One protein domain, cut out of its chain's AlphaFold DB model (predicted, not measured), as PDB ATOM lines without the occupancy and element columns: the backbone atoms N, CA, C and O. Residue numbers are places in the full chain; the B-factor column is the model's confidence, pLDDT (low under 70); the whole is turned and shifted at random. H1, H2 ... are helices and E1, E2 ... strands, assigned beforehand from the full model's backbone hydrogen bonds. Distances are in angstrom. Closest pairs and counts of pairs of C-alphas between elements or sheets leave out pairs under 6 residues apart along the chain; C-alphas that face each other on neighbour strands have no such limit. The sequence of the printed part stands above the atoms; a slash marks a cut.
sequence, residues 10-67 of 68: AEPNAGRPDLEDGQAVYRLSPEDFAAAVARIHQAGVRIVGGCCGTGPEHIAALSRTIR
ATOM      1  N   ALA A  10     -56.814  41.434  -6.650       98.06
ATOM      2  CA  ALA A  10     -55.707  40.845  -7.398       98.06
ATOM      3  C   ALA A  10     -54.378  41.561  -7.124       98.06
ATOM      4  O   ALA A  10     -54.292  42.788  -7.197       98.06
ATOM      5  N   GLU A  11     -53.328  40.772  -6.884       98.38
ATOM      6  CA  GLU A  11     -51.961  41.242  -6.628       98.38
ATOM      7  C   GLU A  11     -50.970  40.496  -7.537       98.38
ATOM      8  O   GLU A  11     -50.352  39.516  -7.118       98.38
ATOM      9  N   PRO A  12     -50.831  40.888  -8.816       98.44
ATOM     10  CA  PRO A  12     -49.888  40.235  -9.718       98.44
ATOM     11  C   PRO A  12     -48.434  40.529  -9.341       98.44
ATOM     12  O   PRO A  12     -48.112  41.566  -8.759       98.44
ATOM     13  N   ASN A  13     -47.535  39.637  -9.746       98.62
ATOM     14  CA  ASN A  13     -46.099  39.910  -9.742       98.62
ATOM     15  C   ASN A  13     -45.734  40.939 -10.829       98.62
ATOM     16  O   ASN A  13     -46.493  41.135 -11.784       98.62
ATOM     17  N   ALA A  14     -44.538  41.532 -10.750       98.19
ATOM     18  CA  ALA A  14     -43.961  42.357 -11.819       98.19
ATOM     19  C   ALA A  14     -43.465  41.491 -12.997       98.19
ATOM     20  O   ALA A  14     -42.284  41.457 -13.351       98.19
ATOM     21  N   GLY A  15     -44.402  40.767 -13.611       97.25
ATOM     22  CA  GLY A  15     -44.159  39.814 -14.688       97.25
ATOM     23  C   GLY A  15     -43.916  38.387 -14.201       97.25
ATOM     24  O   GLY A  15     -43.965  38.075 -13.008       97.25
ATOM     25  N   ARG A  16     -43.674  37.494 -15.163       97.06
ATOM     26  CA  ARG A  16     -43.205  36.137 -14.872       97.06
ATOM     27  C   ARG A  16     -41.770  36.236 -14.336       97.06
ATOM     28  O   ARG A  16     -40.982  36.940 -14.961       97.06
ATOM     29  N   PRO A  17     -41.426  35.553 -13.234       96.88
ATOM     30  CA  PRO A  17     -40.049  35.527 -12.772       96.88
ATOM     31  C   PRO A  17     -39.169  34.757 -13.753       96.88
ATOM     32  O   PRO A  17     -39.551  33.680 -14.221       96.88
ATOM     33  N   ASP A  18     -37.978  35.284 -13.988       96.69
ATOM     34  CA  ASP A  18     -36.857  34.527 -14.529       96.69
ATOM     35  C   ASP A  18     -36.000  34.016 -13.360       96.69
ATOM     36  O   ASP A  18     -35.939  34.646 -12.304       96.69
ATOM     37  N   LEU A  19     -35.372  32.848 -13.514       97.50
ATOM     38  CA  LEU A  19     -34.441  32.319 -12.516       97.50
ATOM     39  C   LEU A  19     -33.012  32.675 -12.920       97.50
ATOM     40  O   LEU A  19     -32.495  32.139 -13.899       97.50
ATOM     41  N   GLU A  20     -32.375  33.539 -12.140       97.06
ATOM     42  CA  GLU A  20     -30.981  33.954 -12.306       97.06
ATOM     43  C   GLU A  20     -30.224  33.552 -11.036       97.06
ATOM     44  O   GLU A  20     -30.599  33.948  -9.936       97.06
ATOM     45  N   ASP A  21     -29.229  32.670 -11.166       95.94
ATOM     46  CA  ASP A  21     -28.451  32.120 -10.040       95.94
ATOM     47  C   ASP A  21     -29.309  31.541  -8.895       95.94
ATOM     48  O   ASP A  21     -28.980  31.624  -7.712       95.94
ATOM     49  N   GLY A  22     -30.446  30.935  -9.253       95.12
ATOM     50  CA  GLY A  22     -31.398  30.357  -8.299       95.12
ATOM     51  C   GLY A  22     -32.303  31.381  -7.604       95.12
ATOM     52  O   GLY A  22     -33.098  30.998  -6.747       95.12
ATOM     53  N   GLN A  23     -32.225  32.659  -7.978       96.19
ATOM     54  CA  GLN A  23     -33.082  33.730  -7.477       96.19
ATOM     55  C   GLN A  23     -34.123  34.139  -8.521       96.19
ATOM     56  O   GLN A  23     -33.847  34.187  -9.716       96.19
ATOM     57  N   ALA A  24     -35.340  34.441  -8.062       96.81
ATOM     58  CA  ALA A  24     -36.404  34.948  -8.921       96.81
ATOM     59  C   ALA A  24     -36.193  36.442  -9.211       96.81
ATOM     60  O   ALA A  24     -36.245  37.265  -8.295       96.81
ATOM     61  N   VAL A  25     -36.005  36.787 -10.484       97.69
ATOM     62  CA  VAL A  25     -35.844  38.158 -10.976       97.69
ATOM     63  C   VAL A  25     -37.085  38.561 -11.768       97.69
ATOM     64  O   VAL A  25     -37.550  37.834 -12.643       97.69
ATOM     65  N   TYR A  26     -37.625  39.737 -11.454       98.19
ATOM     66  CA  TYR A  26     -38.829  40.295 -12.068       98.19
ATOM     67  C   TYR A  26     -38.452  41.540 -12.866       98.19
ATOM     68  O   TYR A  26     -37.760  42.418 -12.352       98.19
ATOM     69  N   ARG A  27     -38.863  41.593 -14.136       97.06
ATOM     70  CA  ARG A  27     -38.355  42.577 -15.110       97.06
ATOM     71  C   ARG A  27     -39.443  43.409 -15.784       97.06
ATOM     72  O   ARG A  27     -39.125  44.205 -16.664       97.06
ATOM     73  N   LEU A  28     -40.714  43.223 -15.419       98.00
ATOM     74  CA  LEU A  28     -41.788  44.026 -15.997       98.00
ATOM     75  C   LEU A  28     -41.644  45.477 -15.530       98.00
ATOM     76  O   LEU A  28     -41.451  45.721 -14.344       98.00
ATOM     77  N   SER A  29     -41.728  46.425 -16.461       98.56
ATOM     78  CA  SER A  29     -41.643  47.846 -16.126       98.56
ATOM     79  C   SER A  29     -42.866  48.306 -15.311       98.56
ATOM     80  O   SER A  29     -43.937  47.692 -15.408       98.56
ATOM     81  N   PRO A  30     -42.761  49.411 -14.550       98.75
ATOM     82  CA  PRO A  30     -43.905  50.012 -13.862       98.75
ATOM     83  C   PRO A  30     -45.079  50.331 -14.795       98.75
ATOM     84  O   PRO A  30     -46.235  50.111 -14.435       98.75
ATOM     85  N   GLU A  31     -44.789  50.821 -15.999       98.62
ATOM     86  CA  GLU A  31     -45.774  51.187 -17.015       98.62
ATOM     87  C   GLU A  31     -46.478  49.955 -17.598       98.62
ATOM     88  O   GLU A  31     -47.710  49.929 -17.676       98.62
ATOM     89  N   ASP A  32     -45.724  48.909 -17.949       98.62
ATOM     90  CA  ASP A  32     -46.296  47.667 -18.480       98.62
ATOM     91  C   ASP A  32     -47.106  46.923 -17.411       98.62
ATOM     92  O   ASP A  32     -48.180  46.384 -17.697       98.62
ATOM     93  N   PHE A  33     -46.633  46.937 -16.160       98.81
ATOM     94  CA  PHE A  33     -47.376  46.424 -15.013       98.81
ATOM     95  C   PHE A  33     -48.706  47.163 -14.846       98.81
ATOM     96  O   PHE A  33     -49.762  46.531 -14.781       98.81
ATOM     97  N   ALA A  34     -48.679  48.497 -14.839       98.50
ATOM     98  CA  ALA A  34     -49.877  49.316 -14.702       98.50
ATOM     99  C   ALA A  34     -50.890  49.047 -15.826       98.50
ATOM    100  O   ALA A  34     -52.079  48.872 -15.549       98.50
ATOM    101  N   ALA A  35     -50.430  48.943 -17.076       98.38
ATOM    102  CA  ALA A  35     -51.281  48.631 -18.221       98.38
ATOM    103  C   ALA A  35     -51.925  47.238 -18.115       98.38
ATOM    104  O   ALA A  35     -53.102  47.069 -18.447       98.38
ATOM    105  N   ALA A  36     -51.184  46.235 -17.634       98.38
ATOM    106  CA  ALA A  36     -51.713  44.893 -17.419       98.38
ATOM    107  C   ALA A  36     -52.753  44.861 -16.287       98.38
ATOM    108  O   ALA A  36     -53.848  44.323 -16.465       98.38
ATOM    109  N   VAL A  37     -52.453  45.480 -15.142       98.31
ATOM    110  CA  VAL A  37     -53.358  45.513 -13.983       98.31
ATOM    111  C   VAL A  37     -54.607  46.356 -14.258       98.31
ATOM    112  O   VAL A  37     -55.692  46.010 -13.792       98.31
ATOM    113  N   ALA A  38     -54.519  47.397 -15.090       97.94
ATOM    114  CA  ALA A  38     -55.689  48.153 -15.532       97.94
ATOM    115  C   ALA A  38     -56.718  47.269 -16.260       97.94
ATOM    116  O   ALA A  38     -57.920  47.441 -16.056       97.94
ATOM    117  N   ARG A  39     -56.273  46.271 -17.039       98.12
ATOM    118  CA  ARG A  39     -57.174  45.289 -17.674       98.12
ATOM    119  C   ARG A  39     -57.852  44.384 -16.644       98.12
ATOM    120  O   ARG A  39     -59.025  44.061 -16.798       98.12
ATOM    121  N   ILE A  40     -57.142  44.012 -15.576       97.75
ATOM    122  CA  ILE A  40     -57.704  43.239 -14.455       97.75
ATOM    123  C   ILE A  40     -58.775  44.061 -13.725       97.75
ATOM    124  O   ILE A  40     -59.867  43.562 -13.462       97.75
ATOM    125  N   HIS A  41     -58.500  45.340 -13.460       96.94
ATOM    126  CA  HIS A  41     -59.476  46.259 -12.875       96.94
ATOM    127  C   HIS A  41     -60.722  46.415 -13.769       96.94
ATOM    128  O   HIS A  41     -61.851  46.310 -13.293       96.94
ATOM    129  N   GLN A  42     -60.535  46.573 -15.086       96.44
ATOM    130  CA  GLN A  42     -61.630  46.640 -16.067       96.44
ATOM    131  C   GLN A  42     -62.469  45.353 -16.135       96.44
ATOM    132  O   GLN A  42     -63.645  45.417 -16.482       96.44
ATOM    133  N   ALA A  43     -61.903  44.201 -15.761       95.88
ATOM    134  CA  ALA A  43     -62.619  42.929 -15.675       95.88
ATOM    135  C   ALA A  43     -63.500  42.789 -14.412       95.88
ATOM    136  O   ALA A  43     -64.108  41.741 -14.206       95.88
ATOM    137  N   GLY A  44     -63.585  43.824 -13.566       94.06
ATOM    138  CA  GLY A  44     -64.461  43.862 -12.389       94.06
ATOM    139  C   GLY A  44     -63.750  43.657 -11.050       94.06
ATOM    140  O   GLY A  44     -64.406  43.668 -10.006       94.06
ATOM    141  N   VAL A  45     -62.421  43.512 -11.043       95.88
ATOM    142  CA  VAL A  45     -61.632  43.473  -9.803       95.88
ATOM    143  C   VAL A  45     -61.622  44.857  -9.162       95.88
ATOM    144  O   VAL A  45     -61.294  45.850  -9.806       95.88
ATOM    145  N   ARG A  46     -61.993  44.933  -7.880       94.12
ATOM    146  CA  ARG A  46     -62.220  46.211  -7.183       94.12
ATOM    147  C   ARG A  46     -61.063  46.636  -6.296       94.12
ATOM    148  O   ARG A  46     -60.978  47.814  -5.960       94.12
ATOM    149  N   ILE A  47     -60.173  45.709  -5.954       96.12
ATOM    150  CA  ILE A  47     -58.933  46.002  -5.238       96.12
ATOM    151  C   ILE A  47     -57.772  45.454  -6.062       96.12
ATOM    152  O   ILE A  47     -57.715  44.264  -6.356       96.12
ATOM    153  N   VAL A  48     -56.849  46.325  -6.453       98.00
ATOM    154  CA  VAL A  48     -55.661  45.938  -7.215       98.00
ATOM    155  C   VAL A  48     -54.405  46.435  -6.520       98.00
ATOM    156  O   VAL A  48     -54.363  47.561  -6.023       98.00
ATOM    157  N   GLY A  49     -53.391  45.579  -6.487       97.44
ATOM    158  CA  GLY A  49     -52.090  45.849  -5.888       97.44
ATOM    159  C   GLY A  49     -50.988  45.117  -6.639       97.44
ATOM    160  O   GLY A  49     -51.126  44.824  -7.827       97.44
ATOM    161  N   GLY A  50     -49.901  44.811  -5.942       98.19
ATOM    162  CA  GLY A  50     -48.761  44.092  -6.493       98.19
ATOM    163  C   GLY A  50     -48.143  43.150  -5.467       98.19
ATOM    164  O   GLY A  50     -48.190  43.421  -4.270       98.19
ATOM    165  N   CYS A  51     -47.583  42.042  -5.946       98.44
ATOM    166  CA  CYS A  51     -46.894  41.042  -5.134       98.44
ATOM    167  C   CYS A  51     -45.379  41.078  -5.424       98.44
ATOM    168  O   CYS A  51     -44.756  42.142  -5.363       98.44
ATOM    169  N   CYS A  52     -44.748  39.949  -5.750       98.25
ATOM    170  CA  CYS A  52     -43.300  39.874  -5.924       98.25
ATOM    171  C   CYS A  52     -42.803  40.713  -7.112       98.25
ATOM    172  O   CYS A  52     -43.404  40.735  -8.187       98.25
ATOM    173  N   GLY A  53     -41.680  41.405  -6.909       97.62
ATOM    174  CA  GLY A  53     -41.069  42.276  -7.914       97.62
ATOM    175  C   GLY A  53     -41.753  43.632  -8.089       97.62
ATOM    176  O   GLY A  53     -41.219  44.477  -8.797       97.62
ATOM    177  N   THR A  54     -42.902  43.866  -7.449       98.56
ATOM    178  CA  THR A  54     -43.565  45.173  -7.481       98.56
ATOM    179  C   THR A  54     -43.009  46.095  -6.398       98.56
ATOM    180  O   THR A  54     -42.658  45.656  -5.302       98.56
ATOM    181  N   GLY A  55     -42.922  47.385  -6.715       98.06
ATOM    182  CA  GLY A  55     -42.403  48.427  -5.831       98.06
ATOM    183  C   GLY A  55     -43.228  49.718  -5.887       98.06
ATOM    184  O   GLY A  55     -44.239  49.786  -6.597       98.06
ATOM    185  N   PRO A  56     -42.828  50.766  -5.147       98.62
ATOM    186  CA  PRO A  56     -43.551  52.039  -5.103       98.62
ATOM    187  C   PRO A  56     -43.798  52.662  -6.485       98.62
ATOM    188  O   PRO A  56     -44.876  53.197  -6.738       98.62
ATOM    189  N   GLU A  57     -42.835  52.561  -7.398       98.69
ATOM    190  CA  GLU A  57     -42.938  53.044  -8.775       98.69
ATOM    191  C   GLU A  57     -44.040  52.329  -9.572       98.69
ATOM    192  O   GLU A  57     -44.806  52.987 -10.281       98.69
ATOM    193  N   HIS A  58     -44.200  51.016  -9.375       98.75
ATOM    194  CA  HIS A  58     -45.264  50.214  -9.979       98.75
ATOM    195  C   HIS A  58     -46.641  50.663  -9.482       98.75
ATOM    196  O   HIS A  58     -47.556  50.898 -10.274       98.75
ATOM    197  N   ILE A  59     -46.782  50.853  -8.167       98.50
ATOM    198  CA  ILE A  59     -48.037  51.311  -7.558       98.50
ATOM    199  C   ILE A  59     -48.364  52.749  -7.976       98.50
ATOM    200  O   ILE A  59     -49.525  53.068  -8.238       98.50
ATOM    201  N   ALA A  60     -47.361  53.620  -8.100       98.50
ATOM    202  CA  ALA A  60     -47.555  54.982  -8.582       98.50
ATOM    203  C   ALA A  60     -48.035  55.008 -10.044       98.50
ATOM    204  O   ALA A  60     -48.968  55.750 -10.362       98.50
ATOM    205  N   ALA A  61     -47.442  54.190 -10.922       98.50
ATOM    206  CA  ALA A  61     -47.878  54.045 -12.311       98.50
ATOM    207  C   ALA A  61     -49.302  53.476 -12.407       98.50
ATOM    208  O   ALA A  61     -50.139  54.028 -13.126       98.50
ATOM    209  N   LEU A  62     -49.611  52.440 -11.620       98.44
ATOM    210  CA  LEU A  62     -50.949  51.857 -11.539       98.44
ATOM    211  C   LEU A  62     -51.982  52.894 -11.094       98.44
ATOM    212  O   LEU A  62     -52.985  53.097 -11.773       98.44
ATOM    213  N   SER A  63     -51.704  53.595  -9.995       97.88
ATOM    214  CA  SER A  63     -52.563  54.644  -9.440       97.88
ATOM    215  C   SER A  63     -52.873  55.731 -10.473       97.88
ATOM    216  O   SER A  63     -54.031  56.101 -10.631       97.88
ATOM    217  N   ARG A  64     -51.870  56.200 -11.233       97.88
ATOM    218  CA  ARG A  64     -52.084  57.160 -12.334       97.88
ATOM    219  C   ARG A  64     -52.938  56.591 -13.466       97.88
ATOM    220  O   ARG A  64     -53.673  57.340 -14.092       97.88
ATOM    221  N   THR A  65     -52.828  55.292 -13.735       97.56
ATOM    222  CA  THR A  65     -53.506  54.629 -14.858       97.56
ATOM    223  C   THR A  65     -54.989  54.368 -14.578       97.56
ATOM    224  O   THR A  65     -55.797  54.435 -15.499       97.56
ATOM    225  N   ILE A  66     -55.362  54.064 -13.328       96.06
ATOM    226  CA  ILE A  66     -56.740  53.656 -12.976       96.06
ATOM    227  C   ILE A  66     -57.564  54.743 -12.279       96.06
ATOM    228  O   ILE A  66     -58.763  54.554 -12.084       96.06
ATOM    229  N   ARG A  67     -56.948  55.857 -11.865       90.06
ATOM    230  CA  ARG A  67     -57.673  56.995 -11.287       90.06
ATOM    231  C   ARG A  67     -58.192  57.903 -12.403       90.06
ATOM    232  O   ARG A  67     -57.401  58.420 -13.185       90.06
TER     233      ARG A  67
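AT A GLANCE: This is residues 10 to 67 of the 68 residues of the protein "Bifunctional homocysteine S-methyltransferase/methylenetetrahydrofolate reductase" of Phycisphaerales bacterium (UniProt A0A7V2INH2). Two helices, H1 and H2, pack together at one end of a narrow model, and a small two-strand hairpin, E1 and E2, lies at the other end. From the end of H1 the long link of residues 43 to 55 folds back, and H2 then runs the same way as H1. The printed part has 58 residues, with E1, E2, H1 and H2 in that order along the chain; the sheet E1 - E2 is antiparallel and the class is mostly helix. The whole is compact, with a radius of gyration of the C-alphas of 11.5 A, and spans 38 by 19 by 14 A, only just elongated.

IN THESE COORDINATES: E1 is residues 18 to 20, 6.3 A long, beginning at C-alpha 18 (-36.857, 34.527, -14.529). E2 is residues 23 to 25, also 6.3 A. H1 is residues 30 to 42, 18.2 A long, beginning at C-alpha 30 (-43.905, 50.012, -13.862). H2 is residues 56 to 66, 15.4 A long, ending at C-alpha 66 (-56.740, 53.656, -12.976).

HOW THE PARTS SIT: E1 and E2 form a hairpin, antiparallel at 132 degrees between their directions. N 18 and O 25 are 2.9 A apart and N 25 and O 18 are 2.8 A apart, both within hydrogen-bond range. The C-alphas of Leu 19 and Ala 24, which face each other, are 4.9 A apart. E1 is apart from H1 and H2, and E2 is apart from H2. H1 and H2 touch, with 23 pairs of C-alphas within 8 A; their closest C-alphas, those of Pro 30 and His 58, are 4.1 A apart. They run the same way at a steep tilt of 43 degrees. In H2 every O i to N i+4 pair is within hydrogen-bond range; in H1, 8 of 9 are.

THE WHOLE: The two C-alphas farthest apart, those of Asp 21 and Arg 67, are 38.4 A apart. The printed part has no cut. The links E1 to E2 and E2 to H1 are tight, and H1 to H2 is long, with 13 residues. The mean pLDDT of the printed part is 97.5, and no printed residue is under 70.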